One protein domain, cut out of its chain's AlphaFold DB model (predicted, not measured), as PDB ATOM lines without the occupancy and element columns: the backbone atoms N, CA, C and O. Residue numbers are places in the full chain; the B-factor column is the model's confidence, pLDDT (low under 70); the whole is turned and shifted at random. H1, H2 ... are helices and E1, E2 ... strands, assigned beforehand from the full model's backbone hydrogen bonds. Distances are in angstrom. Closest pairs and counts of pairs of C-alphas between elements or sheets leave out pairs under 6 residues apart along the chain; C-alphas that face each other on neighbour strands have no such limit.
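Overview. This is residues 11 to 211 of the 290 residues of the protein "ATPase family associated with various cellular activities (AAA)" of Belliella buryatensis (UniProt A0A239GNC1). A twisted sheet of five parallel strands makes the middle, with H1 and H2 over one face and H3 and the short H4 on the other. Beyond H3 lies a two-stranded ribbon, E4 and E5, and the hairpin H7 H8 packs on H5 through H8; residues 11 to 19 of H1 stick out. The printed part has 201 residues, with named elements in the order H1 E1 H2 E2 H3 E3 H4 H5 E4 H6 E5 E6 H7 H8 E7, class mixed. It is compact, with a radius of gyration of the C-alphas of 18.0 A and spans of 62 by 48 by 30 A.

Arrangement. H1, residues 11 to 32, touches H2, residues 53 to 63, with its residues 25 to 32 alone, the C-alphas of Glu 29 and Val 60 closest at 6.4 A. The sheet runs E2, residues 68 to 71, E3, 97 to 101, E6, 166 to 172, E1, 43 to 46, and E7, 207 to 210. Within hydrogen-bond range are N 69 and O 98, 3.0 A, N 99 and O 167, 2.8 A, N 45 and O 170, 2.8 A, and N 44 and O 207, 2.8 A. H1, over E1, and H2, over E3 and E6, are on the same face, at heights of 12.7 A and 9.7 A over the sheet. H3, residues 77 to 89, is on the opposite face; E2, H3, E3 form a strand-helix-strand unit, parallel neighbours joined through a helix, with a right-handed crossover. H4, residues 104 to 108, is on the same face as H3. H5, residues 111 to 121, only just grazes the sheet, with 5 pairs of C-alphas within 10 A. E4, residues 126 to 129, and E5, residues 159 to 162, are antiparallel, with N 127 and O 161 2.8 A apart. H6, residues 142 to 150, touches H3, about perpendicular at 85 degrees, the C-alphas of Val 86 and Ala 147 closest at 5.2 A. H7, residues 179 to 187, and H8, residues 193 to 203, form a helical hairpin at a shallow tilt of 10 degrees; their closest C-alphas, of Ala 185 and Ser 193, are 5.6 A apart. H8 touches H5, closest at the C-alphas of Glu 111 and Leu 195, 5.4 A. Every O i to N i+4 pair is within range in H1, H2, H3, H5, H6, H7 and H8; H4 has 0 of 1, but 2 of 2 O i to N i+3 pairs.

Along the chain. H1 begins at C-alpha 11, (77.938, 33.773, -54.370), and is 31.0 A long; E6 is 18.8 A and H3 18.1 A. E7 ends at C-alpha 210, (86.486, 36.158, -30.873).

Size, cuts and confidence. The C-alphas farthest apart, of Glu 11 and Gly 155, are 65.0 A apart. The printed part has no cut; the link E4 to H6 is long. The model's pLDDT is under 70 at residues 73 to 74 and 190 to 192.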
ATOM      1  N   GLU A  11      78.476  32.418 -54.546       94.19
ATOM      2  CA  GLU A  11      77.938  33.773 -54.370       94.19
ATOM      3  C   GLU A  11      77.353  33.965 -52.966       94.19
ATOM      4  O   GLU A  11      77.589  34.985 -52.311       94.19
ATOM      5  N   TYR A  12      76.623  32.968 -52.454       94.31
ATOM      6  CA  TYR A  12      76.094  33.021 -51.093       94.31
ATOM      7  C   TYR A  12      77.207  32.960 -50.046       94.31
ATOM      8  O   TYR A  12      77.153  33.665 -49.031       94.31
ATOM      9  N   ALA A  13      78.217  32.120 -50.275       94.88
ATOM     10  CA  ALA A  13      79.367  32.021 -49.393       94.88
ATOM     11  C   ALA A  13      80.139  33.345 -49.349       94.88
ATOM     12  O   ALA A  13      80.367  33.867 -48.256       94.88
ATOM     13  N   LEU A  14      80.430  33.942 -50.511       96.00
ATOM     14  CA  LEU A  14      81.036  35.266 -50.646       96.00
ATOM     15  C   LEU A  14      80.223  36.319 -49.890       96.00
ATOM     16  O   LEU A  14      80.775  37.029 -49.054       96.00
ATOM     17  N   TYR A  15      78.901  36.366 -50.078       95.81
ATOM     18  CA  TYR A  15      78.033  37.283 -49.335       95.81
ATOM     19  C   TYR A  15      78.181  37.124 -47.810       95.81
ATOM     20  O   TYR A  15      78.307  38.113 -47.076       95.81
ATOM     21  N   LYS A  16      78.180  35.882 -47.306       95.06
ATOM     22  CA  LYS A  16      78.331  35.590 -45.872       95.06
ATOM     23  C   LYS A  16      79.703  35.999 -45.346       95.06
ATOM     24  O   LYS A  16      79.771  36.656 -44.302       95.06
ATOM     25  N   GLY A  17      80.764  35.644 -46.063       93.56
ATOM     26  CA  GLY A  17      82.141  35.982 -45.721       93.56
ATOM     27  C   GLY A  17      82.401  37.486 -45.746       93.56
ATOM     28  O   GLY A  17      82.846  38.039 -44.743       93.56
ATOM     29  N   ALA A  18      81.991  38.180 -46.809       93.81
ATOM     30  CA  ALA A  18      82.080  39.636 -46.927       93.81
ATOM     31  C   ALA A  18      81.303  40.355 -45.812       93.81
ATOM     32  O   ALA A  18      81.746  41.362 -45.254       93.81
ATOM     33  N   ARG A  19      80.134  39.832 -45.414       94.38
ATOM     34  CA  ARG A  19      79.394  40.360 -44.255       94.38
ATOM     35  C   ARG A  19      80.185  40.190 -42.956       94.38
ATOM     36  O   ARG A  19      80.226  41.122 -42.156       94.38
ATOM     37  N   LYS A  20      80.820  39.033 -42.739       91.88
ATOM     38  CA  LYS A  20      81.693  38.801 -41.575       91.88
ATOM     39  C   LYS A  20      82.918  39.716 -41.593       91.88
ATOM     40  O   LYS A  20      83.232  40.285 -40.551       91.88
ATOM     41  N   ARG A  21      83.532  39.936 -42.759       90.25
ATOM     42  CA  ARG A  21      84.647  40.877 -42.947       90.25
ATOM     43  C   ARG A  21      84.269  42.310 -42.631       90.25
ATOM     44  O   ARG A  21      84.949  42.942 -41.829       90.25
ATOM     45  N   ARG A  22      83.130  42.797 -43.122       91.56
ATOM     46  CA  ARG A  22      82.627  44.132 -42.755       91.56
ATOM     47  C   ARG A  22      82.393  44.287 -41.252       91.56
ATOM     48  O   ARG A  22      82.793  45.298 -40.681       91.56
ATOM     49  N   LEU A  23      81.787  43.292 -40.599       90.00
ATOM     50  CA  LEU A  23      81.573  43.320 -39.145       90.00
ATOM     51  C   LEU A  23      82.895  43.330 -38.372       90.00
ATOM     52  O   LEU A  23      83.045  44.096 -37.420       90.00
ATOM     53  N   PHE A  24      83.854  42.507 -38.795       89.88
ATOM     54  CA  PHE A  24      85.194  42.476 -38.227       89.88
ATOM     55  C   PHE A  24      85.875  43.846 -38.346       89.88
ATOM     56  O   PHE A  24      86.289  44.408 -37.333       89.88
ATOM     57  N   LEU A  25      85.935  44.411 -39.556       90.50
ATOM     58  CA  LEU A  25      86.611  45.685 -39.819       90.50
ATOM     59  C   LEU A  25      85.950  46.823 -39.040       90.50
ATOM     60  O   LEU A  25      86.633  47.537 -38.312       90.50
ATOM     61  N   SER A  26      84.616  46.912 -39.075       90.31
ATOM     62  CA  SER A  26      83.853  47.896 -38.299       90.31
ATOM     63  C   SER A  26      84.146  47.800 -36.798       90.31
ATOM     64  O   SER A  26      84.296  48.819 -36.113       90.31
ATOM     65  N   ARG A  27      84.296  46.579 -36.267       88.88
ATOM     66  CA  ARG A  27      84.640  46.391 -34.859       88.88
ATOM     67  C   ARG A  27      86.059  46.861 -34.557       88.88
ATOM     68  O   ARG A  27      86.229  47.587 -33.576       88.88
ATOM     69  N   VAL A  28      87.044  46.498 -35.377       90.44
ATOM     70  CA  VAL A  28      88.431  46.969 -35.226       90.44
ATOM     71  C   VAL A  28      88.475  48.496 -35.290       90.44
ATOM     72  O   VAL A  28      88.978  49.122 -34.359       90.44
ATOM     73  N   GLU A  29      87.855  49.109 -36.300       91.88
ATOM     74  CA  GLU A  29      87.764  50.567 -36.451       91.88
ATOM     75  C   GLU A  29      87.168  51.246 -35.216       91.88
ATOM     76  O   GLU A  29      87.703  52.247 -34.735       91.88
ATOM     77  N   SER A  30      86.077  50.696 -34.669       89.25
ATOM     78  CA  SER A  30      85.417  51.271 -33.491       89.25
ATOM     79  C   SER A  30      86.338  51.324 -32.271       89.25
ATOM     80  O   SER A  30      86.292  52.289 -31.515       89.25
ATOM     81  N   VAL A  31      87.203  50.320 -32.089       86.06
ATOM     82  CA  VAL A  31      88.132  50.253 -30.950       86.06
ATOM     83  C   VAL A  31      89.390  51.074 -31.215       86.06
ATOM     84  O   VAL A  31      89.905  51.743 -30.322       86.06
ATOM     85  N   VAL A  32      89.857  51.108 -32.459       86.81
ATOM     86  CA  VAL A  32      90.980  51.951 -32.876       86.81
ATOM     87  C   VAL A  32      90.674  53.441 -32.681       86.81
ATOM     88  O   VAL A  32      91.580  54.197 -32.341       86.81
ATOM     89  N   LYS A  33      89.413  53.871 -32.784       86.75
ATOM     90  CA  LYS A  33      89.003  55.264 -32.526       86.75
ATOM     91  C   LYS A  33      88.879  55.624 -31.036       86.75
ATOM     92  O   LYS A  33      88.769  56.801 -30.707       86.75
ATOM     93  N   ILE A  34      88.924  54.649 -30.126       84.62
ATOM     94  CA  ILE A  34      88.869  54.903 -28.677       84.62
ATOM     95  C   ILE A  34      90.149  55.612 -28.212       84.62
ATOM     96  O   ILE A  34      91.262  55.199 -28.558       84.62
ATOM     97  N   SER A  35      89.989  56.659 -27.396       79.31
ATOM     98  CA  SER A  35      91.110  57.369 -26.766       79.31
ATOM     99  C   SER A  35      91.918  56.441 -25.856       79.31
ATOM    100  O   SER A  35      91.356  55.606 -25.143       79.31
ATOM    101  N   SER A  36      93.239  56.627 -25.815       77.12
ATOM    102  CA  SER A  36      94.106  55.876 -24.906       77.12
ATOM    103  C   SER A  36      93.893  56.218 -23.424       77.12
ATOM    104  O   SER A  36      94.353  55.485 -22.563       77.12
ATOM    105  N   SER A  37      93.162  57.284 -23.097       72.56
ATOM    106  CA  SER A  37      92.806  57.603 -21.709       72.56
ATOM    107  C   SER A  37      91.569  56.853 -21.203       72.56
ATOM    108  O   SER A  37      91.297  56.852 -20.004       72.56
ATOM    109  N   GLN A  38      90.800  56.205 -22.087       79.12
ATOM    110  CA  GLN A  38      89.581  55.508 -21.685       79.12
ATOM    111  C   GLN A  38      89.869  54.153 -21.026       79.12
ATOM    112  O   GLN A  38      90.809  53.430 -21.373       79.12
ATOM    113  N   LYS A  39      88.987  53.780 -20.094       79.44
ATOM    114  CA  LYS A  39      88.924  52.429 -19.535       79.44
ATOM    115  C   LYS A  39      88.553  51.434 -20.649       79.44
ATOM    116  O   LYS A  39      87.688  51.730 -21.473       79.44
ATOM    117  N   TYR A  40      89.207  50.271 -20.684       84.19
ATOM    118  CA  TYR A  40      89.032  49.245 -21.733       84.19
ATOM    119  C   TYR A  40      89.363  49.724 -23.158       84.19
ATOM    120  O   TYR A  40      88.621  49.479 -24.116       84.19
ATOM    121  N   ARG A  41      90.501  50.412 -23.299       91.50
ATOM    122  CA  ARG A  41      91.062  50.858 -24.587       91.50
ATOM    123  C   ARG A  41      91.687  49.740 -25.422       91.50
ATOM    124  O   ARG A  41      91.857  49.904 -26.625       91.50
ATOM    125  N   HIS A  42      92.060  48.631 -24.792       95.25
ATOM    126  CA  HIS A  42      92.810  47.553 -25.432       95.25
ATOM    127  C   HIS A  42      91.900  46.642 -26.260       95.25
ATOM    128  O   HIS A  42      90.764  46.373 -25.864       95.25
ATOM    129  N   LEU A  43      92.411  46.140 -27.383       95.38
ATOM    130  CA  LEU A  43      91.755  45.141 -28.225       95.38
ATOM    131  C   LEU A  43      92.529  43.830 -28.147       95.38
ATOM    132  O   LEU A  43      93.737  43.820 -28.359       95.38
ATOM    133  N   TYR A  44      91.829  42.729 -27.900       95.81
ATOM    134  CA  TYR A  44      92.346  41.383 -28.104       95.81
ATOM    135  C   TYR A  44      91.538  40.709 -29.205       95.81
ATOM    136  O   TYR A  44      90.331  40.498 -29.061       95.81
ATOM    137  N   LEU A  45      92.202  40.390 -30.307       94.50
ATOM    138  CA  LEU A  45      91.609  39.732 -31.452       94.50
ATOM    139  C   LEU A  45      92.106  38.291 -31.534       94.50
ATOM    140  O   LEU A  45      93.281  38.042 -31.799       94.50
ATOM    141  N   TYR A  46      91.176  37.358 -31.381       92.75
ATOM    142  CA  TYR A  46      91.411  35.949 -31.653       92.75
ATOM    143  C   TYR A  46      90.847  35.585 -33.023       92.75
ATOM    144  O   TYR A  46      89.695  35.897 -33.316       92.75
ATOM    145  N   SER A  47      91.631  34.868 -33.825       87.38
ATOM    146  CA  SER A  47      91.103  34.080 -34.936       87.38
ATOM    147  C   SER A  47      92.006  32.881 -35.228       87.38
ATOM    148  O   SER A  47      93.211  32.963 -34.969       87.38
ATOM    149  N   PRO A  48      91.484  31.801 -35.835       81.19
ATOM    150  CA  PRO A  48      92.319  30.749 -36.399       81.19
ATOM    151  C   PRO A  48      93.444  31.293 -37.306       81.19
ATOM    152  O   PRO A  48      93.294  32.362 -37.923       81.19
ATOM    153  N   PRO A  49      94.583  30.582 -37.399       81.38
ATOM    154  CA  PRO A  49      95.687  30.981 -38.262       81.38
ATOM    155  C   PRO A  49      95.249  30.996 -39.730       81.38
ATOM    156  O   PRO A  49      94.443  30.179 -40.164       81.38
ATOM    157  N   GLY A  50      95.806  31.925 -40.511       74.69
ATOM    158  CA  GLY A  50      95.571  31.974 -41.957       74.69
ATOM    159  C   GLY A  50      94.363  32.796 -42.425       74.69
ATOM    160  O   GLY A  50      94.179  32.940 -43.630       74.69
ATOM    161  N   LEU A  51      93.603  33.407 -41.507       80.50
ATOM    162  CA  LEU A  51      92.457  34.277 -41.823       80.50
ATOM    163  C   LEU A  51      92.818  35.741 -42.147       80.50
ATOM    164  O   LEU A  51      91.932  36.569 -42.329       80.50
ATOM    165  N   GLY A  52      94.102  36.106 -42.203       76.94
ATOM    166  CA  GLY A  52      94.512  37.474 -42.562       76.94
ATOM    167  C   GLY A  52      94.248  38.536 -41.480       76.94
ATOM    168  O   GLY A  52      94.042  39.708 -41.801       76.94
ATOM    169  N   LYS A  53      94.260  38.151 -40.193       83.94
ATOM    170  CA  LYS A  53      94.071  39.064 -39.045       83.94
ATOM    171  C   LYS A  53      95.056  40.241 -39.045       83.94
ATOM    172  O   LYS A  53      94.630  41.389 -38.960       83.94
ATOM    173  N   THR A  54      96.344  39.952 -39.228       87.44
ATOM    174  CA  THR A  54      97.431  40.937 -39.299       87.44
ATOM    175  C   THR A  54      97.183  41.941 -40.418       87.44
ATOM    176  O   THR A  54      97.154  43.144 -40.178       87.44
ATOM    177  N   PHE A  55      96.921  41.438 -41.629       85.00
ATOM    178  CA  PHE A  55      96.636  42.261 -42.800       85.00
ATOM    179  C   PHE A  55      95.426  43.172 -42.565       85.00
ATOM    180  O   PHE A  55      95.497  44.376 -42.794       85.00
ATOM    181  N   SER A  56      94.335  42.621 -42.027       85.50
ATOM    182  CA  SER A  56      93.095  43.371 -41.806       85.50
ATOM    183  C   SER A  56      93.255  44.482 -40.762       85.50
ATOM    184  O   SER A  56      92.745  45.583 -40.955       85.50
ATOM    185  N   VAL A  57      93.986  44.226 -39.669       90.56
ATOM    186  CA  VAL A  57      94.273  45.251 -38.652       90.56
ATOM    187  C   VAL A  57      95.180  46.344 -39.218       90.56
ATOM    188  O   VAL A  57      94.863  47.523 -39.058       90.56
ATOM    189  N   LYS A  58      96.253  45.981 -39.936       90.25
ATOM    190  CA  LYS A  58      97.139  46.949 -40.610       90.25
ATOM    191  C   LYS A  58      96.380  47.826 -41.592       90.25
ATOM    192  O   LYS A  58      96.537  49.041 -41.573       90.25
ATOM    193  N   HIS A  59      95.518  47.219 -42.403       86.44
ATOM    194  CA  HIS A  59      94.684  47.933 -43.360       86.44
ATOM    195  C   HIS A  59      93.827  48.999 -42.663       86.44
ATOM    196  O   HIS A  59      93.835  50.156 -43.072       86.44
ATOM    197  N   VAL A  60      93.164  48.653 -41.553       90.81
ATOM    198  CA  VAL A  60      92.376  49.620 -40.768       90.81
ATOM    199  C   VAL A  60      93.247  50.738 -40.189       90.81
ATOM    200  O   VAL A  60      92.885  51.910 -40.298       90.81
ATOM    201  N   LEU A  61      94.385  50.402 -39.575       91.69
ATOM    202  CA  LEU A  61      95.281  51.391 -38.968       91.69
ATOM    203  C   LEU A  61      95.830  52.378 -40.008       91.69
ATOM    204  O   LEU A  61      95.815  53.586 -39.765       91.69
ATOM    205  N   ASN A  62      96.240  51.875 -41.173       89.81
ATOM    206  CA  ASN A  62      96.767  52.677 -42.275       89.81
ATOM    207  C   ASN A  62      95.683  53.558 -42.906       89.81
ATOM    208  O   ASN A  62      95.894  54.761 -43.067       89.81
ATOM    209  N   ASN A  63      94.501  53.001 -43.192       89.38
ATOM    210  CA  ASN A  63      93.387  53.753 -43.780       89.38
ATOM    211  C   ASN A  63      92.924  54.899 -42.875       89.38
ATOM    212  O   ASN A  63      92.623  55.993 -43.349       89.38
ATOM    213  N   LEU A  64      92.887  54.660 -41.562       90.88
ATOM    214  CA  LEU A  64      92.530  55.676 -40.574       90.88
ATOM    215  C   LEU A  64      93.701  56.605 -40.206       90.88
ATOM    216  O   LEU A  64      93.516  57.483 -39.364       90.88
ATOM    217  N   LYS A  65      94.886  56.427 -40.812       91.75
ATOM    218  CA  LYS A  65      96.118  57.188 -40.531       91.75
ATOM    219  C   LYS A  65      96.463  57.230 -39.040       91.75
ATOM    220  O   LYS A  65      96.880  58.253 -38.498       91.75
ATOM    221  N   ILE A  66      96.253  56.108 -38.359       90.75
ATOM    222  CA  ILE A  66      96.501  55.989 -36.927       90.75
ATOM    223  C   ILE A  66      97.996  55.825 -36.722       90.75
ATOM    224  O   ILE A  66      98.588  54.856 -37.198       90.75
ATOM    225  N   ASN A  67      98.596  56.753 -35.976       88.31
ATOM    226  CA  ASN A  67      99.981  56.616 -35.557       88.31
ATOM    227  C   ASN A  67     100.116  55.384 -34.650       88.31
ATOM    228  O   ASN A  67      99.521  55.329 -33.563       88.31
ATOM    229  N   HIS A  68     100.857  54.385 -35.120       92.44
ATOM    230  CA  HIS A  68     101.051  53.137 -34.409       92.44
ATOM    231  C   HIS A  68     102.468  52.601 -34.586       92.44
ATOM    232  O   HIS A  68     103.120  52.855 -35.595       92.44
ATOM    233  N   LEU A  69     102.918  51.837 -33.594       93.56
ATOM    234  CA  LEU A  69     104.124  51.024 -33.686       93.56
ATOM    235  C   LEU A  69     103.733  49.556 -33.704       93.56
ATOM    236  O   LEU A  69     102.867  49.129 -32.938       93.56
ATOM    237  N   GLU A  70     104.379  48.798 -34.578       92.56
ATOM    238  CA  GLU A  70     104.168  47.365 -34.697       92.56
ATOM    239  C   GLU A  70     105.259  46.599 -33.949       92.56
ATOM    240  O   GLU A  70     106.448  46.854 -34.133       92.56
ATOM    241  N   LEU A  71     104.843  45.650 -33.114       90.94
ATOM    242  CA  LEU A  71     105.701  44.667 -32.468       90.94
ATOM    243  C   LEU A  71     105.384  43.311 -33.097       90.94
ATOM    244  O   LEU A  71     104.294  42.772 -32.893       90.94
ATOM    245  N   THR A  72     106.318  42.800 -33.899       79.88
ATOM    246  CA  THR A  72     106.180  41.536 -34.630       79.88
ATOM    247  C   THR A  72     107.064  40.440 -34.050       79.88
ATOM    248  O   THR A  72     108.070  40.695 -33.389       79.88
ATOM    249  N   GLY A  73     106.696  39.196 -34.356       64.56
ATOM    250  CA  GLY A  73     107.425  38.007 -33.935       64.56
ATOM    251  C   GLY A  73     106.974  37.505 -32.569       64.56
ATOM    252  O   GLY A  73     106.384  38.246 -31.782       64.56
ATOM    253  N   ASN A  74     107.261  36.227 -32.303       65.12
ATOM    254  CA  ASN A  74     106.909  35.524 -31.069       65.12
ATOM    255  C   ASN A  74     107.649  36.131 -29.862       65.12
ATOM    256  O   ASN A  74     108.674  35.632 -29.396       65.12
ATOM    257  N   THR A  75     107.167  37.288 -29.423       81.81
ATOM    258  CA  THR A  75     107.896  38.198 -28.555       81.81
ATOM    259  C   THR A  75     107.832  37.676 -27.128       81.81
ATOM    260  O   THR A  75     106.770  37.642 -26.506       81.81
ATOM    261  N   SER A  76     108.986  37.291 -26.582       90.19
ATOM    262  CA  SER A  76     109.090  36.948 -25.164       90.19
ATOM    263  C   SER A  76     108.768  38.163 -24.288       90.19
ATOM    264  O   SER A  76     108.976  39.308 -24.687       90.19
ATOM    265  N   MET A  77     108.332  37.937 -23.048       92.12
ATOM    266  CA  MET A  77     108.085  39.032 -22.096       92.12
ATOM    267  C   MET A  77     109.300  39.951 -21.903       92.12
ATOM    268  O   MET A  77     109.137  41.149 -21.697       92.12
ATOM    269  N   TYR A  78     110.512  39.399 -21.998       91.31
ATOM    270  CA  TYR A  78     111.758  40.157 -21.930       91.31
ATOM    271  C   TYR A  78     111.901  41.125 -23.109       91.31
ATOM    272  O   TYR A  78     112.041  42.332 -22.913       91.31
ATOM    273  N   ALA A  79     111.792  40.600 -24.333       91.56
ATOM    274  CA  ALA A  79     111.875  41.401 -25.548       91.56
ATOM    275  C   ALA A  79     110.757  42.453 -25.600       91.56
ATOM    276  O   ALA A  79     111.011  43.611 -25.929       91.56
ATOM    277  N   PHE A  80     109.538  42.082 -25.194       94.69
ATOM    278  CA  PHE A  80     108.408  43.004 -25.090       94.69
ATOM    279  C   PHE A  80     108.716  44.169 -24.146       94.69
ATOM    280  O   PHE A  80     108.518  45.325 -24.510       94.69
ATOM    281  N   GLY A  81     109.265  43.877 -22.964       94.88
ATOM    282  CA  GLY A  81     109.668  44.888 -21.993       94.88
ATOM    283  C   GLY A  81     110.703  45.873 -22.530       94.88
ATOM    284  O   GLY A  81     110.528  47.081 -22.385       94.88
ATOM    285  N   ILE A  82     111.749  45.371 -23.192       93.81
ATOM    286  CA  ILE A  82     112.786  46.215 -23.808       93.81
ATOM    287  C   ILE A  82     112.183  47.116 -24.884       93.81
ATOM    288  O   ILE A  82     112.481  48.308 -24.927       93.81
ATOM    289  N   MET A  83     111.306  46.575 -25.733       94.88
ATOM    290  CA  MET A  83     110.642  47.373 -26.761       94.88
ATOM    291  C   MET A  83     109.775  48.469 -26.140       94.88
ATOM    292  O   MET A  83     109.871  49.618 -26.561       94.88
ATOM    293  N   LEU A  84     109.002  48.166 -25.092       96.38
ATOM    294  CA  LEU A  84     108.248  49.189 -24.362       96.38
ATOM    295  C   LEU A  84     109.160  50.268 -23.766       96.38
ATOM    296  O   LEU A  84     108.827  51.451 -23.861       96.38
ATOM    297  N   ALA A  85     110.302  49.881 -23.191       96.00
ATOM    298  CA  ALA A  85     111.279  50.821 -22.649       96.00
ATOM    299  C   ALA A  85     111.785  51.767 -23.744       96.00
ATOM    300  O   ALA A  85     111.703  52.981 -23.588       96.00
ATOM    301  N   VAL A  86     112.220  51.245 -24.894       96.38
ATOM    302  CA  VAL A  86     112.687  52.079 -26.017       96.38
ATOM    303  C   VAL A  86     111.589  53.017 -26.523       96.38
ATOM    304  O   VAL A  86     111.852  54.190 -26.785       96.38
ATOM    305  N   ILE A  87     110.354  52.524 -26.641       96.06
ATOM    306  CA  ILE A  87     109.208  53.319 -27.104       96.06
ATOM    307  C   ILE A  87     108.954  54.501 -26.173       96.06
ATOM    308  O   ILE A  87     108.803  55.626 -26.641       96.06
ATOM    309  N   GLN A  88     108.930  54.261 -24.864       96.81
ATOM    310  CA  GLN A  88     108.630  55.306 -23.887       96.81
ATOM    311  C   GLN A  88     109.824  56.228 -23.634       96.81
ATOM    312  O   GLN A  88     109.623  57.417 -23.420       96.81
ATOM    313  N   TYR A  89     111.056  55.731 -23.756       97.19
ATOM    314  CA  TYR A  89     112.264  56.560 -23.726       97.19
ATOM    315  C   TYR A  89     112.259  57.589 -24.864       97.19
ATOM    316  O   TYR A  89     112.574  58.758 -24.664       97.19
ATOM    317  N   ARG A  90     111.795  57.180 -26.053       96.06
ATOM    318  CA  ARG A  90     111.588  58.067 -27.209       96.06
ATOM    319  C   ARG A  90     110.298  58.891 -27.144       96.06
ATOM    320  O   ARG A  90     110.084  59.748 -27.997       96.06
ATOM    321  N   ASN A  91     109.445  58.652 -26.151       95.44
ATOM    322  CA  ASN A  91     108.185  59.356 -25.932       95.44
ATOM    323  C   ASN A  91     108.134  59.950 -24.510       95.44
ATOM    324  O   ASN A  91     107.243  59.600 -23.730       95.44
ATOM    325  N   PRO A  92     109.064  60.858 -24.148       92.19
ATOM    326  CA  PRO A  92     109.193  61.363 -22.777       92.19
ATOM    327  C   PRO A  92     107.950  62.125 -22.299       92.19
ATOM    328  O   PRO A  92     107.644  62.138 -21.111       92.19
ATOM    329  N   ASN A  93     107.192  62.709 -23.232       93.31
ATOM    330  CA  ASN A  93     105.946  63.426 -22.950       93.31
ATOM    331  C   ASN A  93     104.725  62.497 -22.821       93.31
ATOM    332  O   ASN A  93     103.612  62.983 -22.637       93.31
ATOM    333  N   LEU A  94     104.915  61.178 -22.955       91.75
ATOM    334  CA  LEU A  94     103.871  60.158 -22.834       91.75
ATOM    335  C   LEU A  94     102.656  60.448 -23.721       91.75
ATOM    336  O   LEU A  94     101.502  60.264 -23.328       91.75
ATOM    337  N   ILE A  95     102.921  60.873 -24.957       92.44
ATOM    338  CA  ILE A  95     101.880  61.138 -25.949       92.44
ATOM    339  C   ILE A  95     101.099  59.833 -26.189       92.44
ATOM    340  O   ILE A  95     101.718  58.760 -26.248       92.44
ATOM    341  N   PRO A  96      99.756  59.884 -26.305       92.81
ATOM    342  CA  PRO A  96      98.930  58.750 -26.699       92.81
ATOM    343  C   PRO A  96      99.473  57.992 -27.909       92.81
ATOM    344  O   PRO A  96      99.652  58.574 -28.978       92.81
ATOM    345  N   LEU A  97      99.682  56.682 -27.761       92.50
ATOM    346  CA  LEU A  97     100.232  55.848 -28.829       92.50
ATOM    347  C   LEU A  97      99.512  54.504 -28.925       92.50
ATOM    348  O   LEU A  97      99.169  53.885 -27.914       92.50
ATOM    349  N   THR A  98      99.287  54.044 -30.156       94.50
ATOM    350  CA  THR A  98      98.763  52.702 -30.423       94.50
ATOM    351  C   THR A  98      99.920  51.742 -30.674       94.50
ATOM    352  O   THR A  98     100.768  51.993 -31.522       94.50
ATOM    353  N   ILE A  99      99.948  50.631 -29.950       95.06
ATOM    354  CA  ILE A  99     100.911  49.548 -30.117       95.06
ATOM    355  C   ILE A  99     100.160  48.347 -30.681       95.06
ATOM    356  O   ILE A  99      99.285  47.781 -30.019       95.06
ATOM    357  N   PHE A 100     100.477  47.985 -31.917       95.44
ATOM    358  CA  PHE A 100      99.963  46.785 -32.552       95.44
ATOM    359  C   PHE A 100     100.927  45.629 -32.275       95.44
ATOM    360  O   PHE A 100     102.091  45.694 -32.645       95.44
ATOM    361  N   VAL A 101     100.453  44.596 -31.584       94.88
ATOM    362  CA  VAL A 101     101.233  43.415 -31.212       94.88
ATOM    363  C   VAL A 101     100.701  42.232 -32.005       94.88
ATOM    364  O   VAL A 101      99.612  41.723 -31.711       94.88
ATOM    365  N   ASP A 102     101.455  41.821 -33.020       91.62
ATOM    366  CA  ASP A 102     101.093  40.675 -33.846       91.62
ATOM    367  C   ASP A 102     101.597  39.370 -33.220       91.62
ATOM    368  O   ASP A 102     102.680  39.336 -32.643       91.62
ATOM    369  N   ASP A 103     100.810  38.299 -33.319       89.12
ATOM    370  CA  ASP A 103     101.148  36.971 -32.778       89.12
ATOM    371  C   ASP A 103     101.524  36.983 -31.280       89.12
ATOM    372  O   ASP A 103     102.564  36.504 -30.833       89.12
ATOM    373  N   SER A 104     100.632  37.553 -30.471       92.31
ATOM    374  CA  SER A 104     100.838  37.787 -29.032       92.31
ATOM    375  C   SER A 104     100.754  36.534 -28.140       92.31
ATOM    376  O   SER A 104     100.675  36.650 -26.914       92.31
ATOM    377  N   ASP A 105     100.768  35.335 -28.724       92.19
ATOM    378  CA  ASP A 105     100.536  34.061 -28.034       92.19
ATOM    379  C   ASP A 105     101.512  33.841 -26.857       92.19
ATOM    380  O   ASP A 105     101.101  33.414 -25.770       92.19
ATOM    381  N   GLU A 106     102.783  34.214 -27.027       92.69
ATOM    382  CA  GLU A 106     103.825  34.088 -25.999       92.69
ATOM    383  C   GLU A 106     103.592  34.982 -24.774       92.69
ATOM    384  O   GLU A 106     103.830  34.559 -23.635       92.69
ATOM    385  N   LEU A 107     103.045  36.186 -24.971       94.50
ATOM    386  CA  LEU A 107     102.755  37.134 -23.885       94.50
ATOM    387  C   LEU A 107     101.697  36.598 -22.913       94.50
ATOM    388  O   LEU A 107     101.638  37.005 -21.753       94.50
ATOM    389  N   PHE A 108     100.885  35.639 -23.361       94.12
ATOM    390  CA  PHE A 108      99.825  35.019 -22.568       94.12
ATOM    391  C   PHE A 108     100.069  33.518 -22.339       94.12
ATOM    392  O   PHE A 108      99.158  32.774 -21.950       94.12
ATOM    393  N   ARG A 109     101.301  33.038 -22.566       92.19
ATOM    394  CA  ARG A 109     101.647  31.614 -22.451       92.19
ATOM    395  C   ARG A 109     101.697  31.114 -21.009       92.19
ATOM    396  O   ARG A 109     101.276  29.988 -20.758       92.19
ATOM    397  N   THR A 110     102.186  31.930 -20.076       93.00
ATOM    398  CA  THR A 110     102.441  31.525 -18.680       93.00
ATOM    399  C   THR A 110     101.701  32.404 -17.673       93.00
ATOM    400  O   THR A 110     101.295  33.523 -17.992       93.00
ATOM    401  N   GLU A 111     101.526  31.912 -16.442       93.12
ATOM    402  CA  GLU A 111     100.881  32.667 -15.358       93.12
ATOM    403  C   GLU A 111     101.643  33.954 -14.995       93.12
ATOM    404  O   GLU A 111     100.990  35.001 -14.922       93.12
ATOM    405  N   PRO A 112     102.992  33.946 -14.865       93.00
ATOM    406  CA  PRO A 112     103.763  35.175 -14.689       93.00
ATOM    407  C   PRO A 112     103.567  36.175 -15.832       93.00
ATOM    408  O   PRO A 112     103.315  37.350 -15.565       93.00
ATOM    409  N   SER A 113     103.608  35.718 -17.093       93.94
ATOM    410  CA  SER A 113     103.384  36.598 -18.249       93.94
ATOM    411  C   SER A 113     101.996  37.239 -18.191       93.94
ATOM    412  O   SER A 113     101.861  38.456 -18.308       93.94
ATOM    413  N   CYS A 114     100.959  36.445 -17.901       95.25
ATOM    414  CA  CYS A 114      99.601  36.961 -17.751       95.25
ATOM    415  C   CYS A 114      99.492  37.964 -16.596       95.25
ATOM    416  O   CYS A 114      98.796  38.961 -16.733       95.25
ATOM    417  N   ASN A 115     100.150  37.738 -15.457       94.00
ATOM    418  CA  ASN A 115     100.108  38.679 -14.333       94.00
ATOM    419  C   ASN A 115     100.749  40.025 -14.672       94.00
ATOM    420  O   ASN A 115     100.146  41.063 -14.402       94.00
ATOM    421  N   ALA A 116     101.910  40.016 -15.327       94.75
ATOM    422  CA  ALA A 116     102.518  41.239 -15.834       94.75
ATOM    423  C   ALA A 116     101.579  41.948 -16.824       94.75
ATOM    424  O   ALA A 116     101.319  43.144 -16.683       94.75
ATOM    425  N   MET A 117     100.969  41.207 -17.755       96.25
ATOM    426  CA  MET A 117     100.023  41.786 -18.710       96.25
ATOM    427  C   MET A 117      98.746  42.323 -18.054       96.25
ATOM    428  O   MET A 117      98.226  43.338 -18.506       96.25
ATOM    429  N   LYS A 118      98.254  41.732 -16.956       95.62
ATOM    430  CA  LYS A 118      97.150  42.331 -16.184       95.62
ATOM    431  C   LYS A 118      97.527  43.735 -15.717       95.62
ATOM    432  O   LYS A 118      96.740  44.641 -15.941       95.62
ATOM    433  N   ASN A 119      98.724  43.938 -15.160       94.94
ATOM    434  CA  ASN A 119      99.181  45.261 -14.710       94.94
ATOM    435  C   ASN A 119      99.371  46.263 -15.857       94.94
ATOM    436  O   ASN A 119      99.068  47.446 -15.683       94.94
ATOM    437  N   VAL A 120      99.826  45.784 -17.019       95.31
ATOM    438  CA  VAL A 120      99.982  46.587 -18.243       95.31
ATOM    439  C   VAL A 120      98.639  47.085 -18.776       95.31
ATOM    440  O   VAL A 120      98.542  48.241 -19.191       95.31
ATOM    441  N   LEU A 121      97.631  46.206 -18.792       94.44
ATOM    442  CA  LEU A 121      96.329  46.441 -19.425       94.44
ATOM    443  C   LEU A 121      95.329  47.118 -18.487       94.44
ATOM    444  O   LEU A 121      94.580  47.999 -18.895       94.44
ATOM    445  N   GLU A 122      95.285  46.683 -17.230       86.06
ATOM    446  CA  GLU A 122      94.397  47.234 -16.212       86.06
ATOM    447  C   GLU A 122      94.897  46.848 -14.809       86.06
ATOM    448  O   GLU A 122      94.741  45.713 -14.341       86.06
ATOM    449  N   GLY A 123      95.519  47.819 -14.142       83.00
ATOM    450  CA  GLY A 123      96.165  47.681 -12.839       83.00
ATOM    451  C   GLY A 123      96.997  48.929 -12.561       83.00
ATOM    452  O   GLY A 123      96.476  50.042 -12.618       83.00
ATOM    453  N   ALA A 124      98.302  48.762 -12.349       88.12
ATOM    454  CA  ALA A 124      99.227  49.886 -12.181       88.12
ATOM    455  C   ALA A 124      99.468  50.702 -13.471       88.12
ATOM    456  O   ALA A 124     100.071  51.769 -13.396       88.12
ATOM    457  N   ASN A 125      99.010  50.220 -14.639       93.25
ATOM    458  CA  ASN A 125      99.360  50.755 -15.963       93.25
ATOM    459  C   ASN A 125     100.880  50.878 -16.133       93.25
ATOM    460  O   ASN A 125     101.405  51.921 -16.539       93.25
ATOM    461  N   LYS A 126     101.575  49.805 -15.760       95.00
ATOM    462  CA  LYS A 126     103.021  49.665 -15.872       95.00
ATOM    463  C   LYS A 126     103.361  48.242 -16.276       95.00
ATOM    464  O   LYS A 126     102.718  47.288 -15.838       95.00
ATOM    465  N   PHE A 127     104.397  48.122 -17.087       96.00
ATOM    466  CA  PHE A 127     105.113  46.882 -17.288       96.00
ATOM    467  C   PHE A 127     106.238  46.798 -16.256       96.00
ATOM    468  O   PHE A 127     107.029  47.732 -16.156       96.00
ATOM    469  N   THR A 128     106.331  45.687 -15.531       93.81
ATOM    470  CA  THR A 128     107.399  45.442 -14.553       93.81
ATOM    471  C   THR A 128     108.143  44.176 -14.944       93.81
ATOM    472  O   THR A 128     107.535  43.113 -15.096       93.81
ATOM    473  N   TYR A 129     109.462  44.281 -15.083       92.00
ATOM    474  CA  TYR A 129     110.354  43.139 -15.242       92.00
ATOM    475  C   TYR A 129     111.318  43.109 -14.066       92.00
ATOM    476  O   TYR A 129     112.143  44.002 -13.940       92.00
ATOM    477  N   GLU A 130     111.197  42.105 -13.197       86.88
ATOM    478  CA  GLU A 130     111.931  42.056 -11.920       86.88
ATOM    479  C   GLU A 130     113.237  41.258 -11.988       86.88
ATOM    480  O   GLU A 130     114.059  41.329 -11.075       86.88
ATOM    481  N   LYS A 131     113.441  40.474 -13.054       85.75
ATOM    482  CA  LYS A 131     114.630  39.624 -13.163       85.75
ATOM    483  C   LYS A 131     115.872  40.475 -13.412       85.75
ATOM    484  O   LYS A 131     115.825  41.443 -14.169       85.75
ATOM    485  N   SER A 132     116.986  40.051 -12.815       79.56
ATOM    486  CA  SER A 132     118.290  40.665 -13.052       79.56
ATOM    487  C   SER A 132     118.656  40.625 -14.533       79.56
ATOM    488  O   SER A 132     118.505  39.601 -15.199       79.56
ATOM    489  N   MET A 133     119.159  41.756 -15.009       75.62
ATOM    490  CA  MET A 133     119.616  41.969 -16.380       75.62
ATOM    491  C   MET A 133     121.136  41.809 -16.522       75.62
ATOM    492  O   MET A 133     121.648  41.893 -17.631       75.62
ATOM    493  N   ALA A 134     121.867  41.594 -15.420       73.25
ATOM    494  CA  ALA A 134     123.333  41.673 -15.394       73.25
ATOM    495  C   ALA A 134     124.023  40.762 -16.430       73.25
ATOM    496  O   ALA A 134     125.071  41.117 -16.955       73.25
ATOM    497  N   ASN A 135     123.407  39.624 -16.763       71.94
ATOM    498  CA  ASN A 135     123.949  38.654 -17.719       71.94
ATOM    499  C   ASN A 135     123.455  38.852 -19.164       71.94
ATOM    500  O   ASN A 135     123.873  38.102 -20.035       71.94
ATOM    501  N   THR A 136     122.551  39.802 -19.422       73.38
ATOM    502  CA  THR A 136     121.929  40.017 -20.744       73.38
ATOM    503  C   THR A 136     122.115  41.440 -21.273       73.38
ATOM    504  O   THR A 136     121.613  41.770 -22.343       73.38
ATOM    505  N   GLU A 137     122.830  42.301 -20.541       73.00
ATOM    506  CA  GLU A 137     123.124  43.681 -20.955       73.00
ATOM    507  C   GLU A 137     124.019  43.754 -22.197       73.00
ATOM    508  O   GLU A 137     123.854  44.672 -22.995       73.00
ATOM    509  N   GLY A 138     124.920  42.782 -22.384       76.31
ATOM    510  CA  GLY A 138     125.812  42.721 -23.547       76.31
ATOM    511  C   GLY A 138     125.105  42.408 -24.871       76.31
ATOM    512  O   GLY A 138     125.651  42.709 -25.927       76.31
ATOM    513  N   ASP A 139     123.887  41.859 -24.818       83.38
ATOM    514  CA  ASP A 139     123.096  41.505 -26.004       83.38
ATOM    515  C   ASP A 139     122.220  42.668 -26.504       83.38
ATOM    516  O   ASP A 139     121.537  42.552 -27.524       83.38
ATOM    517  N   LEU A 140     122.184  43.782 -25.765       88.94
ATOM    518  CA  LEU A 140     121.356  44.939 -26.081       88.94
ATOM    519  C   LEU A 140     122.119  45.935 -26.949       88.94
ATOM    520  O   LEU A 140     123.304  46.193 -26.743       88.94
ATOM    521  N   THR A 141     121.410  46.571 -27.879       92.50
ATOM    522  CA  THR A 141     121.956  47.750 -28.557       92.50
ATOM    523  C   THR A 141     122.129  48.898 -27.560       92.50
ATOM    524  O   THR A 141     121.449  48.950 -26.534       92.50
ATOM    525  N   GLU A 142     123.000  49.858 -27.874       93.75
ATOM    526  CA  GLU A 142     123.262  51.021 -27.013       93.75
ATOM    527  C   GLU A 142     121.967  51.743 -26.606       93.75
ATOM    528  O   GLU A 142     121.693  51.926 -25.422       93.75
ATOM    529  N   LEU A 143     121.090  52.013 -27.576       95.06
ATOM    530  CA  LEU A 143     119.783  52.618 -27.331       95.06
ATOM    531  C   LEU A 143     118.886  51.776 -26.407       95.06
ATOM    532  O   LEU A 143     118.160  52.322 -25.578       95.06
ATOM    533  N   GLN A 144     118.876  50.452 -26.577       94.81
ATOM    534  CA  GLN A 144     118.087  49.566 -25.718       94.81
ATOM    535  C   GLN A 144     118.616  49.588 -24.287       94.81
ATOM    536  O   GLN A 144     117.827  49.631 -23.343       94.81
ATOM    537  N   LEU A 145     119.939  49.592 -24.126       93.00
ATOM    538  CA  LEU A 145     120.589  49.656 -22.827       93.00
ATOM    539  C   LEU A 145     120.308  50.989 -22.124       93.00
ATOM    540  O   LEU A 145     119.958  50.980 -20.944       93.00
ATOM    541  N   GLU A 146     120.406  52.113 -22.838       94.62
ATOM    542  CA  GLU A 146     120.037  53.437 -22.325       94.62
ATOM    543  C   GLU A 146     118.582  53.478 -21.862       94.62
ATOM    544  O   GLU A 146     118.304  53.856 -20.723       94.62
ATOM    545  N   ALA A 147     117.656  53.023 -22.710       95.81
ATOM    546  CA  ALA A 147     116.236  53.020 -22.392       95.81
ATOM    547  C   ALA A 147     115.932  52.145 -21.167       95.81
ATOM    548  O   ALA A 147     115.207  52.563 -20.267       95.81
ATOM    549  N   VAL A 148     116.508  50.941 -21.090       93.56
ATOM    550  CA  VAL A 148     116.340  50.064 -19.925       93.56
ATOM    551  C   VAL A 148     116.893  50.727 -18.668       93.56
ATOM    552  O   VAL A 148     116.199  50.736 -17.655       93.56
ATOM    553  N   LYS A 149     118.105  51.301 -18.719       91.94
ATOM    554  CA  LYS A 149     118.723  51.997 -17.578       91.94
ATOM    555  C   LYS A 149     117.888  53.190 -17.114       91.94
ATOM    556  O   LYS A 149     117.724  53.351 -15.910       91.94
ATOM    557  N   PHE A 150     117.309  53.957 -18.036       94.12
ATOM    558  CA  PHE A 150     116.421  55.082 -17.724       94.12
ATOM    559  C   PHE A 150     115.199  54.655 -16.894       94.12
ATOM    560  O   PHE A 150     114.776  55.371 -15.992       94.12
ATOM    561  N   PHE A 151     114.651  53.467 -17.167       94.44
ATOM    562  CA  PHE A 151     113.490  52.910 -16.464       94.44
ATOM    563  C   PHE A 151     113.848  52.003 -15.272       94.44
ATOM    564  O   PHE A 151     112.960  51.372 -14.685       94.44
ATOM    565  N   ARG A 152     115.128  51.909 -14.889       91.44
ATOM    566  CA  ARG A 152     115.530  51.255 -13.636       91.44
ATOM    567  C   ARG A 152     115.342  52.204 -12.460       91.44
ATOM    568  O   ARG A 152     115.605  53.397 -12.550       91.44
ATOM    569  N   HIS A 153     114.939  51.643 -11.327       82.69
ATOM    570  CA  HIS A 153     114.912  52.350 -10.052       82.69
ATOM    571  C   HIS A 153     116.070  51.883  -9.172       82.69
ATOM    572  O   HIS A 153     116.426  50.701  -9.189       82.69
ATOM    573  N   GLU A 154     116.636  52.798  -8.382       75.81
ATOM    574  CA  GLU A 154     117.669  52.457  -7.403       75.81
ATOM    575  C   GLU A 154     117.183  51.344  -6.462       75.81
ATOM    576  O   GLU A 154     116.040  51.335  -6.002       75.81
ATOM    577  N   GLY A 155     118.051  50.359  -6.217       73.56
ATOM    578  CA  GLY A 155     117.747  49.208  -5.365       73.56
ATOM    579  C   GLY A 155     116.918  48.094  -6.018       73.56
ATOM    580  O   GLY A 155     116.632  47.102  -5.351       73.56
ATOM    581  N   ARG A 156     116.548  48.197  -7.307       77.31
ATOM    582  CA  ARG A 156     115.872  47.114  -8.047       77.31
ATOM    583  C   ARG A 156     116.767  46.521  -9.134       77.31
ATOM    584  O   ARG A 156     117.441  47.236  -9.863       77.31
ATOM    585  N   SER A 157     116.731  45.194  -9.280       80.56
ATOM    586  CA  SER A 157     117.515  44.468 -10.297       80.56
ATOM    587  C   SER A 157     116.931  44.551 -11.714       80.56
ATOM    588  O   SER A 157     117.598  44.166 -12.675       80.56
ATOM    589  N   GLY A 158     115.695  45.032 -11.841       88.94
ATOM    590  CA  GLY A 158     114.953  45.122 -13.093       88.94
ATOM    591  C   GLY A 158     114.436  46.535 -13.380       88.94
ATOM    592  O   GLY A 158     114.933  47.503 -12.808       88.94
ATOM    593  N   PHE A 159     113.454  46.669 -14.273       93.50
ATOM    594  CA  PHE A 159     112.967  47.967 -14.762       93.50
ATOM    595  C   PHE A 159     111.436  48.029 -14.849       93.50
ATOM    596  O   PHE A 159     110.760  46.999 -14.960       93.50
ATOM    597  N   GLU A 160     110.891  49.247 -14.797       95.31
ATOM    598  CA  GLU A 160     109.453  49.510 -14.892       95.31
ATOM    599  C   GLU A 160     109.132  50.555 -15.956       95.31
ATOM    600  O   GLU A 160     109.643  51.670 -15.928       95.31
ATOM    601  N   VAL A 161     108.218  50.224 -16.866       96.50
ATOM    602  CA  VAL A 161     107.836  51.108 -17.972       96.50
ATOM    603  C   VAL A 161     106.368  51.513 -17.832       96.50
ATOM    604  O   VAL A 161     105.510  50.630 -17.740       96.50
ATOM    605  N   PRO A 162     106.022  52.813 -17.836       96.38
ATOM    606  CA  PRO A 162     104.627  53.248 -17.816       96.38
ATOM    607  C   PRO A 162     103.897  52.854 -19.108       96.38
ATOM    608  O   PRO A 162     104.456  52.948 -20.196       96.38
ATOM    609  N   THR A 163     102.628  52.454 -19.005       95.75
ATOM    610  CA  THR A 163     101.792  52.032 -20.148       95.75
ATOM    611  C   THR A 163     100.417  52.710 -20.192       95.75
ATOM    612  O   THR A 163      99.561  52.337 -20.995       95.75
ATOM    613  N   HIS A 164     100.170  53.719 -19.349       93.75
ATOM    614  CA  HIS A 164      98.858  54.378 -19.252       93.75
ATOM    615  C   HIS A 164      98.470  55.165 -20.513       93.75
ATOM    616  O   HIS A 164      97.292  55.225 -20.846       93.75
ATOM    617  N   ASN A 165      99.442  55.727 -21.236       93.56
ATOM    618  CA  ASN A 165      99.232  56.418 -22.513       93.56
ATOM    619  C   ASN A 165      99.174  55.458 -23.713       93.56
ATOM    620  O   ASN A 165      98.836  55.879 -24.823       93.56
ATOM    621  N   LEU A 166      99.496  54.178 -23.505       94.50
ATOM    622  CA  LEU A 166      99.566  53.178 -24.563       94.50
ATOM    623  C   LEU A 166      98.226  52.459 -24.712       94.50
ATOM    624  O   LEU A 166      97.619  51.997 -23.742       94.50
ATOM    625  N   LYS A 167      97.780  52.317 -25.956       94.88
ATOM    626  CA  LYS A 167      96.670  51.452 -26.345       94.88
ATOM    627  C   LYS A 167      97.234  50.244 -27.074       94.88
ATOM    628  O   LYS A 167      97.980  50.406 -28.026       94.88
ATOM    629  N   PHE A 168      96.838  49.047 -26.659       95.50
ATOM    630  CA  PHE A 168      97.335  47.806 -27.252       95.50
ATOM    631  C   PHE A 168      96.272  47.168 -28.137       95.50
ATOM    632  O   PHE A 168      95.109  47.084 -27.737       95.50
ATOM    633  N   ILE A 169      96.685  46.702 -29.311       95.50
ATOM    634  CA  ILE A 169      95.891  45.857 -30.197       95.50
ATOM    635  C   ILE A 169      96.655  44.550 -30.354       95.50
ATOM    636  O   ILE A 169      97.725  44.541 -30.949       95.50
ATOM    637  N   PHE A 170      96.122  43.466 -29.810       95.19
ATOM    638  CA  PHE A 170      96.720  42.139 -29.887       95.19
ATOM    639  C   PHE A 170      96.018  41.314 -30.954       95.19
ATOM    640  O   PHE A 170      94.787  41.246 -30.956       95.19
ATOM    641  N   THR A 171      96.776  40.634 -31.806       93.69
ATOM    642  CA  THR A 171      96.278  39.469 -32.547       93.69
ATOM    643  C   THR A 171      96.811  38.195 -31.893       93.69
ATOM    644  O   THR A 171      97.926  38.158 -31.368       93.69
ATOM    645  N   SER A 172      96.011  37.135 -31.890       92.31
ATOM    646  CA  SER A 172      96.387  35.858 -31.283       92.31
ATOM    647  C   SER A 172      95.716  34.693 -32.004       92.31
ATOM    648  O   SER A 172      94.608  34.835 -32.533       92.31
ATOM    649  N   ASN A 173      96.388  33.540 -32.028       90.69
ATOM    650  CA  ASN A 173      95.799  32.280 -32.491       90.69
ATOM    651  C   ASN A 173      95.160  31.489 -31.341       90.69
ATOM    652  O   ASN A 173      94.630  30.404 -31.568       90.69
ATOM    653  N   ASN A 174      95.204  32.009 -30.111       91.44
ATOM    654  CA  ASN A 174      94.628  31.382 -28.933       91.44
ATOM    655  C   ASN A 174      93.433  32.189 -28.440       91.44
ATOM    656  O   ASN A 174      93.525  33.385 -28.185       91.44
ATOM    657  N   ARG A 175      92.284  31.535 -28.270       94.56
ATOM    658  CA  ARG A 175      91.111  32.209 -27.710       94.56
ATOM    659  C   ARG A 175      91.292  32.405 -26.210       94.56
ATOM    660  O   ARG A 175      91.702  31.477 -25.508       94.56
ATOM    661  N   LEU A 176      90.926  33.581 -25.697       95.62
ATOM    662  CA  LEU A 176      90.845  33.779 -24.250       95.62
ATOM    663  C   LEU A 176      89.612  33.048 -23.683       95.62
ATOM    664  O   LEU A 176      88.520  33.202 -24.243       95.62
ATOM    665  N   PRO A 177      89.750  32.300 -22.572       95.31
ATOM    666  CA  PRO A 177      88.664  31.500 -22.006       95.31
ATOM    667  C   PRO A 177      87.462  32.332 -21.539       95.31
ATOM    668  O   PRO A 177      87.624  33.439 -21.014       95.31
ATOM    669  N   LEU A 178      86.264  31.765 -21.676       95.19
ATOM    670  CA  LEU A 178      85.014  32.261 -21.092       95.19
ATOM    671  C   LEU A 178      84.883  31.834 -19.627       95.19
ATOM    672  O   LEU A 178      85.496  30.856 -19.195       95.19
ATOM    673  N   ASP A 179      84.011  32.515 -18.889       93.81
ATOM    674  CA  ASP A 179      83.763  32.233 -17.469       93.81
ATOM    675  C   ASP A 179      83.263  30.796 -17.254       93.81
ATOM    676  O   ASP A 179      83.754  30.082 -16.382       93.81
ATOM    677  N   GLU A 180      82.369  30.308 -18.117       93.06
ATOM    678  CA  GLU A 180      81.883  28.923 -18.060       93.06
ATOM    679  C   GLU A 180      83.001  27.885 -18.232       93.06
ATOM    680  O   GLU A 180      82.945  26.796 -17.658       93.06
ATOM    681  N   GLU A 181      84.017  28.198 -19.039       92.44
ATOM    682  CA  GLU A 181      85.155  27.308 -19.280       92.44
ATOM    683  C   GLU A 181      86.077  27.266 -18.059       92.44
ATOM    684  O   GLU A 181      86.575  26.197 -17.701       92.44
ATOM    685  N   VAL A 182      86.241  28.405 -17.381       91.38
ATOM    686  CA  VAL A 182      86.945  28.497 -16.097       91.38
ATOM    687  C   VAL A 182      86.220  27.680 -15.026       91.38
ATOM    688  O   VAL A 182      86.846  26.863 -14.351       91.38
ATOM    689  N   GLU A 183      84.901  27.831 -14.908       89.94
ATOM    690  CA  GLU A 183      84.095  27.088 -13.934       89.94
ATOM    691  C   GLU A 183      84.136  25.574 -14.181       89.94
ATOM    692  O   GLU A 183      84.309  24.780 -13.251       89.94
ATOM    693  N   LYS A 184      84.061  25.149 -15.448       89.88
ATOM    694  CA  LYS A 184      84.231  23.736 -15.824       89.88
ATOM    695  C   LYS A 184      85.628  23.214 -15.475       89.88
ATOM    696  O   LYS A 184      85.742  22.081 -15.011       89.88
ATOM    697  N   ALA A 185      86.682  24.008 -15.680       88.06
ATOM    698  CA  ALA A 185      88.053  23.610 -15.361       88.06
ATOM    699  C   ALA A 185      88.277  23.446 -13.849       88.06
ATOM    700  O   ALA A 185      88.888  22.458 -13.433       88.06
ATOM    701  N   ARG A 186      87.721  24.355 -13.034       84.31
ATOM    702  CA  ARG A 186      87.761  24.286 -11.562       84.31
ATOM    703  C   ARG A 186      87.100  23.016 -11.038       84.31
ATOM    704  O   ARG A 186      87.703  22.285 -10.260       84.31
ATOM    705  N   LYS A 187      85.894  22.706 -11.528       84.62
ATOM    706  CA  LYS A 187      85.137  21.505 -11.128       84.62
ATOM    707  C   LYS A 187      85.851  20.194 -11.462       84.62
ATOM    708  O   LYS A 187      85.643  19.200 -10.779       84.62
ATOM    709  N   LYS A 188      86.686  20.181 -12.506       81.50
ATOM    710  CA  LYS A 188      87.443  18.996 -12.940       81.50
ATOM    711  C   LYS A 188      88.805  18.837 -12.250       81.50
ATOM    712  O   LYS A 188      89.536  17.922 -12.614       81.50
ATOM    713  N   GLY A 189      89.177  19.718 -11.312       70.81
ATOM    714  CA  GLY A 189      90.466  19.645 -10.606       70.81
ATOM    715  C   GLY A 189      91.687  19.718 -11.534       70.81
ATOM    716  O   GLY A 189      92.741  19.172 -11.223       70.81
ATOM    717  N   ALA A 190      91.551  20.334 -12.713       69.44
ATOM    718  CA  ALA A 190      92.592  20.290 -13.732       69.44
ATOM    719  C   ALA A 190      93.829  21.102 -13.308       69.44
ATOM    720  O   ALA A 190      93.714  22.278 -12.968       69.44
ATOM    721  N   ALA A 191      95.031  20.534 -13.453       60.38
ATOM    722  CA  ALA A 191      96.303  21.210 -13.156       60.38
ATOM    723  C   ALA A 191      96.523  22.525 -13.943       60.38
ATOM    724  O   ALA A 191      97.291  23.381 -13.522       60.38
ATOM    725  N   LYS A 192      95.819  22.727 -15.072       62.66
ATOM    726  CA  LYS A 192      95.830  23.974 -15.869       62.66
ATOM    727  C   LYS A 192      94.810  25.030 -15.399       62.66
ATOM    728  O   LYS A 192      94.667  26.072 -16.042       62.66
ATOM    729  N   SER A 193      94.082  24.767 -14.310       73.00
ATOM    730  CA  SER A 193      93.059  25.664 -13.760       73.00
ATOM    731  C   SER A 193      93.574  27.059 -13.372       73.00
ATOM    732  O   SER A 193      92.791  28.001 -13.490       73.00
ATOM    733  N   PRO A 194      94.823  27.272 -12.920       85.44
ATOM    734  CA  PRO A 194      95.247  28.632 -12.613       85.44
ATOM    735  C   PRO A 194      95.516  29.421 -13.905       85.44
ATOM    736  O   PRO A 194      94.896  30.464 -14.112       85.44
ATOM    737  N   LEU A 195      96.300  28.905 -14.860       90.50
ATOM    738  CA  LEU A 195      96.530  29.582 -16.150       90.50
ATOM    739  C   LEU A 195      95.241  29.949 -16.913       90.50
ATOM    740  O   LEU A 195      95.160  31.047 -17.469       90.50
ATOM    741  N   ILE A 196      94.217  29.084 -16.930       92.00
ATOM    742  CA  ILE A 196      92.932  29.406 -17.582       92.00
ATOM    743  C   ILE A 196      92.227  30.590 -16.890       92.00
ATOM    744  O   ILE A 196      91.708  31.468 -17.576       92.00
ATOM    745  N   VAL A 197      92.299  30.682 -15.553       93.25
ATOM    746  CA  VAL A 197      91.810  31.835 -14.773       93.25
ATOM    747  C   VAL A 197      92.618  33.090 -15.109       93.25
ATOM    748  O   VAL A 197      92.045  34.159 -15.320       93.25
ATOM    749  N   HIS A 198      93.947  32.985 -15.209       95.12
ATOM    750  CA  HIS A 198      94.803  34.119 -15.562       95.12
ATOM    751  C   HIS A 198      94.488  34.673 -16.958       95.12
ATOM    752  O   HIS A 198      94.414  35.891 -17.108       95.12
ATOM    753  N   ARG A 199      94.240  33.807 -17.948       95.88
ATOM    754  CA  ARG A 199      93.850  34.205 -19.311       95.88
ATOM    755  C   ARG A 199      92.433  34.774 -19.378       95.88
ATOM    756  O   ARG A 199      92.218  35.782 -20.045       95.88
ATOM    757  N   ASN A 200      91.474  34.196 -18.659       96.44
ATOM    758  CA  ASN A 200      90.131  34.773 -18.548       96.44
ATOM    759  C   ASN A 200      90.173  36.182 -17.918       96.44
ATOM    760  O   ASN A 200      89.532  37.105 -18.408       96.44
ATOM    761  N   ALA A 201      91.043  36.407 -16.933       95.12
ATOM    762  CA  ALA A 201      91.270  37.741 -16.384       95.12
ATOM    763  C   ALA A 201      91.921  38.729 -17.380       95.12
ATOM    764  O   ALA A 201      91.765  39.936 -17.212       95.12
ATOM    765  N   ILE A 202      92.635  38.273 -18.418       96.56
ATOM    766  CA  ILE A 202      93.038  39.155 -19.532       96.56
ATOM    767  C   ILE A 202      91.808  39.552 -20.352       96.56
ATOM    768  O   ILE A 202      91.666  40.719 -20.715       96.56
ATOM    769  N   ARG A 203      90.882  38.609 -20.583       96.06
ATOM    770  CA  ARG A 203      89.641  38.849 -21.336       96.06
ATOM    771  C   ARG A 203      88.847  40.008 -20.743       96.06
ATOM    772  O   ARG A 203      88.388  40.860 -21.488       96.06
ATOM    773  N   SER A 204      88.735  40.075 -19.417       93.56
ATOM    774  CA  SER A 204      87.980  41.135 -18.737       93.56
ATOM    775  C   SER A 204      88.624  42.528 -18.823       93.56
ATOM    776  O   SER A 204      87.957  43.509 -18.519       93.56
ATOM    777  N   ARG A 205      89.910  42.623 -19.197       94.38
ATOM    778  CA  ARG A 205      90.695  43.876 -19.272       94.38
ATOM    779  C   ARG A 205      90.797  44.435 -20.692       94.38
ATOM    780  O   ARG A 205      91.250  45.561 -20.899       94.38
ATOM    781  N   CYS A 206      90.363  43.652 -21.672       94.12
ATOM    782  CA  CYS A 206      90.385  43.993 -23.083       94.12
ATOM    783  C   CYS A 206      88.968  43.991 -23.649       94.12
ATOM    784  O   CYS A 206      88.088  43.248 -23.221       94.12
ATOM    785  N   ARG A 207      88.761  44.754 -24.718       94.00
ATOM    786  CA  ARG A 207      87.687  44.444 -25.656       94.00
ATOM    787  C   ARG A 207      88.120  43.211 -26.422       94.00
ATOM    788  O   ARG A 207      89.152  43.245 -27.085       94.00
ATOM    789  N   VAL A 208      87.353  42.136 -26.319       94.06
ATOM    790  CA  VAL A 208      87.691  40.880 -26.988       94.06
ATOM    791  C   VAL A 208      86.801  40.674 -28.199       94.06
ATOM    792  O   VAL A 208      85.582  40.839 -28.125       94.06
ATOM    793  N   LEU A 209      87.434  40.353 -29.321       92.06
ATOM    794  CA  LEU A 209      86.777  39.931 -30.544       92.06
ATOM    795  C   LEU A 209      87.208  38.493 -30.820       92.06
ATOM    796  O   LEU A 209      88.315  38.249 -31.297       92.06
ATOM    797  N   ASP A 210      86.327  37.554 -30.482       91.62
ATOM    798  CA  ASP A 210      86.486  36.158 -30.873       91.62
ATOM    799  C   ASP A 210      85.949  36.014 -32.296       91.62
ATOM    800  O   ASP A 210      84.748  36.161 -32.536       91.62
ATOM    801  N   PHE A 211      86.849  35.779 -33.245       87.81
ATOM    802  CA  PHE A 211      86.510  35.682 -34.651       87.81
ATOM    803  C   PHE A 211      86.760  34.267 -35.164       87.81
ATOM    804  O   PHE A 211      87.893  33.865 -35.412       87.81
TER     805      PHE A 211